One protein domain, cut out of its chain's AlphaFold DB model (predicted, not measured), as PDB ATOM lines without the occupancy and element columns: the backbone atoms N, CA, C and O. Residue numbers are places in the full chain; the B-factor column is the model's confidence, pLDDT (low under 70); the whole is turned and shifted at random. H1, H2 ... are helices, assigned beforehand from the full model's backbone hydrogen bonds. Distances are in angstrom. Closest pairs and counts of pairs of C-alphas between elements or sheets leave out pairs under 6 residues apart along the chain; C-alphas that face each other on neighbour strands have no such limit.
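AT A GLANCE: This is residues 148 to 202 of the 710 residues of the protein "Hypothetical protein" of Symbiodinium sp. KB8 (UniProt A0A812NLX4). One long helix, H1, makes the length of this model; past its end a long unnamed stretch folds back along it, and the short helix H2 packs slantwise on H1. The printed part has 55 residues, with H1 then H2 along the chain and no named strand. The class is all helix, though under half of the residues, 26, are in named elements. It is compact, with a radius of gyration of the C-alphas of 10.4 A, yet elongated, spanning 31 by 20 by 16 A.

IN THESE COORDINATES: Find C-alpha 153 at (-21.873, 54.466, -36.603); from there H1, residues 153 to 170, runs 26.0 A to C-alpha 170. H2, residues 194 to 201, runs 10.6 A and ends at C-alpha 201, (-37.494, 51.003, -33.453).

HOW THE PARTS SIT: Look at residues 161 to 169 of H1, which alone touch H2; the closest C-alphas, of Ala 165 and Ala 194, are 4.3 A apart. The two helices run opposite ways at a steep tilt of 49 degrees. In both, every O i to N i+4 pair is within hydrogen-bond range.

THE WHOLE: The C-alphas farthest apart, of Gly 152 and Gly 172, are 31.3 A apart. Residues 171 to 193 form a long link. The printed part has no cut, and residue 188 is under pLDDT 70.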
ATOM      1  N   VAL A 148     -31.358  59.286 -28.278       85.00
ATOM      2  CA  VAL A 148     -30.528  59.930 -27.245       85.00
ATOM      3  C   VAL A 148     -29.267  59.107 -26.969       85.00
ATOM      4  O   VAL A 148     -28.191  59.679 -26.792       85.00
ATOM      5  N   GLU A 149     -29.387  57.777 -26.947       81.75
ATOM      6  CA  GLU A 149     -28.300  56.861 -26.581       81.75
ATOM      7  C   GLU A 149     -27.331  56.541 -27.730       81.75
ATOM      8  O   GLU A 149     -26.130  56.364 -27.497       81.75
ATOM      9  N   THR A 150     -27.818  56.456 -28.973       81.50
ATOM     10  CA  THR A 150     -26.982  56.072 -30.123       81.50
ATOM     11  C   THR A 150     -26.233  57.257 -30.733       81.50
ATOM     12  O   THR A 150     -26.742  58.370 -30.856       81.50
ATOM     13  N   SER A 151     -24.989  57.024 -31.165       77.94
ATOM     14  CA  SER A 151     -24.182  58.055 -31.827       77.94
ATOM     15  C   SER A 151     -23.288  57.507 -32.945       77.94
ATOM     16  O   SER A 151     -22.827  56.363 -32.917       77.94
ATOM     17  N   GLY A 152     -23.048  58.339 -33.967       81.44
ATOM     18  CA  GLY A 152     -22.207  57.999 -35.119       81.44
ATOM     19  C   GLY A 152     -22.633  56.688 -35.789       81.44
ATOM     20  O   GLY A 152     -23.800  56.508 -36.130       81.44
ATOM     21  N   ASN A 153     -21.687  55.757 -35.930       80.69
ATOM     22  CA  ASN A 153     -21.873  54.466 -36.603       80.69
ATOM     23  C   ASN A 153     -23.018  53.609 -36.015       80.69
ATOM     24  O   ASN A 153     -23.545  52.745 -36.714       80.69
ATOM     25  N   GLN A 154     -23.426  53.825 -34.756       84.31
ATOM     26  CA  GLN A 154     -24.568  53.111 -34.168       84.31
ATOM     27  C   GLN A 154     -25.892  53.474 -34.855       84.31
ATOM     28  O   GLN A 154     -26.745  52.608 -35.012       84.31
ATOM     29  N   VAL A 155     -26.046  54.721 -35.316       85.81
ATOM     30  CA  VAL A 155     -27.255  55.189 -36.020       85.81
ATOM     31  C   VAL A 155     -27.371  54.527 -37.396       85.81
ATOM     32  O   VAL A 155     -28.460  54.135 -37.816       85.81
ATOM     33  N   GLU A 156     -26.240  54.350 -38.087       87.19
ATOM     34  CA  GLU A 156     -26.177  53.637 -39.368       87.19
ATOM     35  C   GLU A 156     -26.542  52.156 -39.191       87.19
ATOM     36  O   GLU A 156     -27.401  51.650 -39.915       87.19
ATOM     37  N   ALA A 157     -25.974  51.495 -38.174       89.88
ATOM     38  CA  ALA A 157     -26.286  50.108 -37.830       89.88
ATOM     39  C   ALA A 157     -27.760  49.918 -37.419       89.88
ATOM     40  O   ALA A 157     -28.410  48.990 -37.897       89.88
ATOM     41  N   LEU A 158     -28.318  50.819 -36.600       90.81
ATOM     42  CA  LEU A 158     -29.741  50.830 -36.232       90.81
ATOM     43  C   LEU A 158     -30.628  50.900 -37.485       90.81
ATOM     44  O   LEU A 158     -31.560  50.114 -37.638       90.81
ATOM     45  N   CYS A 159     -30.287  51.782 -38.430       90.62
ATOM     46  CA  CYS A 159     -30.996  51.923 -39.701       90.62
ATOM     47  C   CYS A 159     -30.848  50.707 -40.637       90.62
ATOM     48  O   CYS A 159     -31.750  50.442 -41.435       90.62
ATOM     49  N   GLU A 160     -29.723  49.988 -40.600       94.19
ATOM     50  CA  GLU A 160     -29.504  48.768 -41.389       94.19
ATOM     51  C   GLU A 160     -30.286  47.579 -40.810       94.19
ATOM     52  O   GLU A 160     -31.012  46.890 -41.536       94.19
ATOM     53  N   PHE A 161     -30.210  47.376 -39.491       95.50
ATOM     54  CA  PHE A 161     -30.951  46.314 -38.817       95.50
ATOM     55  C   PHE A 161     -32.463  46.563 -38.831       95.50
ATOM     56  O   PHE A 161     -33.195  45.608 -39.066       95.50
ATOM     57  N   ALA A 162     -32.940  47.812 -38.748       94.19
ATOM     58  CA  ALA A 162     -34.361  48.134 -38.937       94.19
ATOM     59  C   ALA A 162     -34.869  47.698 -40.324       94.19
ATOM     60  O   ALA A 162     -35.868  46.992 -40.433       94.19
ATOM     61  N   LYS A 163     -34.140  48.027 -41.402       95.38
ATOM     62  CA  LYS A 163     -34.481  47.571 -42.769       95.38
ATOM     63  C   LYS A 163     -34.471  46.046 -42.890       95.38
ATOM     64  O   LYS A 163     -35.282  45.484 -43.622       95.38
ATOM     65  N   THR A 164     -33.546  45.390 -42.192       97.25
ATOM     66  CA  THR A 164     -33.425  43.927 -42.165       97.25
ATOM     67  C   THR A 164     -34.614  43.296 -41.442       97.25
ATOM     68  O   THR A 164     -35.223  42.368 -41.971       97.25
ATOM     69  N   ALA A 165     -34.997  43.858 -40.295       97.19
ATOM     70  CA  ALA A 165     -36.137  43.457 -39.488       97.19
ATOM     71  C   ALA A 165     -37.455  43.582 -40.268       97.19
ATOM     72  O   ALA A 165     -38.132  42.578 -40.487       97.19
ATOM     73  N   SER A 166     -37.768  44.771 -40.803       95.75
ATOM     74  CA  SER A 166     -38.996  44.981 -41.580       95.75
ATOM     75  C   SER A 166     -39.047  44.103 -42.841       95.75
ATOM     76  O   SER A 166     -40.122  43.647 -43.232       95.75
ATOM     77  N   LYS A 167     -37.895  43.804 -43.469       97.50
ATOM     78  CA  LYS A 167     -37.816  42.836 -44.575       97.50
ATOM     79  C   LYS A 167     -38.142  41.413 -44.111       97.50
ATOM     80  O   LYS A 167     -38.937  40.744 -44.764       97.50
ATOM     81  N   MET A 168     -37.550  40.947 -43.011       98.31
ATOM     82  CA  MET A 168     -37.822  39.612 -42.465       98.31
ATOM     83  C   MET A 168     -39.297  39.462 -42.073       98.31
ATOM     84  O   MET A 168     -39.912  38.457 -42.415       98.31
ATOM     85  N   ILE A 169     -39.909  40.486 -41.472       97.19
ATOM     86  CA  ILE A 169     -41.350  40.509 -41.176       97.19
ATOM     87  C   ILE A 169     -42.184  40.382 -42.461       97.19
ATOM     88  O   ILE A 169     -43.084  39.547 -42.521       97.19
ATOM     89  N   ALA A 170     -41.851  41.134 -43.517       96.56
ATOM     90  CA  ALA A 170     -42.534  41.038 -44.812       96.56
ATOM     91  C   ALA A 170     -42.360  39.668 -45.509       96.56
ATOM     92  O   ALA A 170     -43.201  39.281 -46.319       96.56
ATOM     93  N   GLU A 171     -41.299  38.923 -45.184       97.88
ATOM     94  CA  GLU A 171     -41.063  37.539 -45.622       97.88
ATOM     95  C   GLU A 171     -41.761  36.486 -44.730       97.88
ATOM     96  O   GLU A 171     -41.637  35.291 -44.996       97.88
ATOM     97  N   GLY A 172     -42.490  36.892 -43.680       97.19
ATOM     98  CA  GLY A 172     -43.123  35.983 -42.711       97.19
ATOM     99  C   GLY A 172     -42.162  35.418 -41.656       97.19
ATOM    100  O   GLY A 172     -42.467  34.418 -41.014       97.19
ATOM    101  N   ARG A 173     -40.996  36.049 -41.483       97.94
ATOM    102  CA  ARG A 173     -39.857  35.604 -40.662       97.94
ATOM    103  C   ARG A 173     -39.628  36.514 -39.445       97.94
ATOM    104  O   ARG A 173     -38.493  36.728 -39.031       97.94
ATOM    105  N   GLY A 174     -40.703  37.087 -38.893       95.50
ATOM    106  CA  GLY A 174     -40.651  38.013 -37.749       95.50
ATOM    107  C   GLY A 174     -40.020  37.399 -36.493       95.50
ATOM    108  O   GLY A 174     -39.196  38.043 -35.850       95.50
ATOM    109  N   GLU A 175     -40.316  36.130 -36.216       96.31
ATOM    110  CA  GLU A 175     -39.801  35.394 -35.047       96.31
ATOM    111  C   GLU A 175     -38.335  34.948 -35.174       96.31
ATOM    112  O   GLU A 175     -37.755  34.413 -34.229       96.31
ATOM    113  N   GLU A 176     -37.703  35.138 -36.334       97.00
ATOM    114  CA  GLU A 176     -36.294  34.791 -36.499       97.00
ATOM    115  C   GLU A 176     -35.378  35.833 -35.841       97.00
ATOM    116  O   GLU A 176     -35.590  37.045 -35.933       97.00
ATOM    117  N   ALA A 177     -34.312  35.348 -35.202       96.25
ATOM    118  CA  ALA A 177     -33.294  36.187 -34.585       96.25
ATOM    119  C   ALA A 177     -32.525  37.022 -35.624       96.25
ATOM    120  O   ALA A 177     -32.052  36.505 -36.640       96.25
ATOM    121  N   LEU A 178     -32.317  38.301 -35.318       95.62
ATOM    122  CA  LEU A 178     -31.374  39.151 -36.039       95.62
ATOM    123  C   LEU A 178     -29.915  38.763 -35.724       95.62
ATOM    124  O   LEU A 178     -29.636  38.100 -34.719       95.62
ATOM    125  N   PRO A 179     -28.940  39.198 -36.548       93.25
ATOM    126  CA  PRO A 179     -27.524  39.042 -36.228       93.25
ATOM    127  C   PRO A 179     -27.195  39.635 -34.852       93.25
ATOM    128  O   PRO A 179     -27.649  40.729 -34.533       93.25
ATOM    129  N   ARG A 180     -26.336  38.975 -34.063       89.25
ATOM    130  CA  ARG A 180     -25.978  39.386 -32.681       89.25
ATOM    131  C   ARG A 180     -25.513  40.848 -32.541       89.25
ATOM    132  O   ARG A 180     -25.630  41.424 -31.465       89.25
ATOM    133  N   ALA A 181     -24.997  41.455 -33.609       89.81
ATOM    134  CA  ALA A 181     -24.653  42.876 -33.644       89.81
ATOM    135  C   ALA A 181     -25.871  43.807 -33.438       89.81
ATOM    136  O   ALA A 181     -25.701  44.899 -32.908       89.81
ATOM    137  N   ALA A 182     -27.090  43.368 -33.768       89.31
ATOM    138  CA  ALA A 182     -28.326  44.097 -33.488       89.31
ATOM    139  C   ALA A 182     -28.581  44.245 -31.977       89.31
ATOM    140  O   ALA A 182     -28.934  45.332 -31.528       89.31
ATOM    141  N   CYS A 183     -28.322  43.202 -31.173       85.56
ATOM    142  CA  CYS A 183     -28.450  43.260 -29.710       85.56
ATOM    143  C   CYS A 183     -27.548  44.338 -29.084       85.56
ATOM    144  O   CYS A 183     -27.932  45.002 -28.127       85.56
ATOM    145  N   GLN A 184     -26.358  44.557 -29.659       84.31
ATOM    146  CA  GLN A 184     -25.366  45.511 -29.143       84.31
ATOM    147  C   GLN A 184     -25.834  46.977 -29.183       84.31
ATOM    148  O   GLN A 184     -25.170  47.829 -28.594       84.31
ATOM    149  N   LEU A 185     -26.951  47.271 -29.856       82.38
ATOM    150  CA  LEU A 185     -27.570  48.598 -29.888       82.38
ATOM    151  C   LEU A 185     -28.451  48.898 -28.665       82.38
ATOM    152  O   LEU A 185     -28.684  50.069 -28.396       82.38
ATOM    153  N   PHE A 186     -28.897  47.875 -27.924       76.12
ATOM    154  CA  PHE A 186     -29.824  48.007 -26.785       76.12
ATOM    155  C   PHE A 186     -29.240  47.475 -25.460       76.12
ATOM    156  O   PHE A 186     -29.896  47.503 -24.423       76.12
ATOM    157  N   GLY A 187     -28.025  46.920 -25.480       73.31
ATOM    158  CA  GLY A 187     -27.431  46.264 -24.314       73.31
ATOM    159  C   GLY A 187     -27.902  44.807 -24.155       73.31
ATOM    160  O   GLY A 187     -27.711  44.025 -25.087       73.31
ATOM    161  N   PRO A 188     -28.413  44.384 -22.982       63.53
ATOM    162  CA  PRO A 188     -28.752  42.986 -22.715       63.53
ATOM    163  C   PRO A 188     -30.147  42.607 -23.242       63.53
ATOM    164  O   PRO A 188     -31.131  42.684 -22.509       63.53
ATOM    165  N   PRO A 189     -30.198  42.022 -24.449       70.44
ATOM    166  CA  PRO A 189     -30.612  40.627 -24.528       70.44
ATOM    167  C   PRO A 189     -29.651  39.831 -25.424       70.44
ATOM    168  O   PRO A 189     -29.098  40.334 -26.400       70.44
ATOM    169  N   ASP A 190     -29.453  38.544 -25.134       77.81
ATOM    170  CA  ASP A 190     -28.495  37.723 -25.902       77.81
ATOM    171  C   ASP A 190     -28.993  37.382 -27.325       77.81
ATOM    172  O   ASP A 190     -28.214  36.931 -28.173       77.81
ATOM    173  N   VAL A 191     -30.286  37.610 -27.577       89.88
ATOM    174  CA  VAL A 191     -31.021  37.403 -28.832       89.88
ATOM    175  C   VAL A 191     -32.069  38.511 -28.956       89.88
ATOM    176  O   VAL A 191     -32.712  38.832 -27.964       89.88
ATOM    177  N   ILE A 192     -32.276  39.053 -30.160       94.62
ATOM    178  CA  ILE A 192     -33.443  39.884 -30.491       94.62
ATOM    179  C   ILE A 192     -34.072  39.396 -31.805       94.62
ATOM    180  O   ILE A 192     -33.343  39.124 -32.763       94.62
ATOM    181  N   THR A 193     -35.396  39.232 -31.854       96.44
ATOM    182  CA  THR A 193     -36.119  38.832 -33.076       96.44
ATOM    183  C   THR A 193     -36.305  40.013 -34.024       96.44
ATOM    184  O   THR A 193     -36.228  41.178 -33.620       96.44
ATOM    185  N   ALA A 194     -36.556  39.731 -35.304       97.38
ATOM    186  CA  ALA A 194     -36.908  40.767 -36.270       97.38
ATOM    187  C   ALA A 194     -38.180  41.524 -35.848       97.38
ATOM    188  O   ALA A 194     -38.195  42.750 -35.921       97.38
ATOM    189  N   TYR A 195     -39.201  40.823 -35.339       96.94
ATOM    190  CA  TYR A 195     -40.404  41.439 -34.774       96.94
ATOM    191  C   TYR A 195     -40.066  42.408 -33.637       96.94
ATOM    192  O   TYR A 195     -40.414  43.584 -33.729       96.94
ATOM    193  N   ARG A 196     -39.334  41.966 -32.602       95.38
ATOM    194  CA  ARG A 196     -39.054  42.820 -31.437       95.38
ATOM    195  C   ARG A 196     -38.234  44.052 -31.806       95.38
ATOM    196  O   ARG A 196     -38.537  45.151 -31.350       95.38
ATOM    197  N   PHE A 197     -37.221  43.885 -32.656       95.62
ATOM    198  CA  PHE A 197     -36.409  45.005 -33.128       95.62
ATOM    199  C   PHE A 197     -37.258  46.031 -33.888       95.62
ATOM    200  O   PHE A 197     -37.146  47.228 -33.636       95.62
ATOM    201  N   ASP A 198     -38.108  45.587 -34.820       96.38
ATOM    202  CA  ASP A 198     -39.012  46.470 -35.563       96.38
ATOM    203  C   ASP A 198     -40.008  47.162 -34.619       96.38
ATOM    204  O   ASP A 198     -40.209  48.368 -34.731       96.38
ATOM    205  N   SER A 199     -40.542  46.435 -33.636       95.50
ATOM    206  CA  SER A 199     -41.500  46.947 -32.653       95.50
ATOM    207  C   SER A 199     -40.938  48.083 -31.785       95.50
ATOM    208  O   SER A 199     -41.589  49.120 -31.642       95.50
ATOM    209  N   LEU A 200     -39.692  47.953 -31.316       93.00
ATOM    210  CA  LEU A 200     -39.000  48.978 -30.521       93.00
ATOM    211  C   LEU A 200     -38.494  50.177 -31.347       93.00
ATOM    212  O   LEU A 200     -38.313  51.270 -30.811       93.00
ATOM    213  N   THR A 201     -38.212  49.994 -32.644       93.38
ATOM    214  CA  THR A 201     -37.494  51.003 -33.453       93.38
ATOM    215  C   THR A 201     -38.343  51.708 -34.507       93.38
ATOM    216  O   THR A 201     -38.019  52.834 -34.901       93.38
ATOM    217  N   ARG A 202     -39.426  51.094 -34.993       94.69
ATOM    218  CA  ARG A 202     -40.232  51.638 -36.091       94.69
ATOM    219  C   ARG A 202     -41.402  52.466 -35.563       94.69
ATOM    220  O   ARG A 202     -42.191  52.030 -34.732       94.69
TER     221      ARG A 202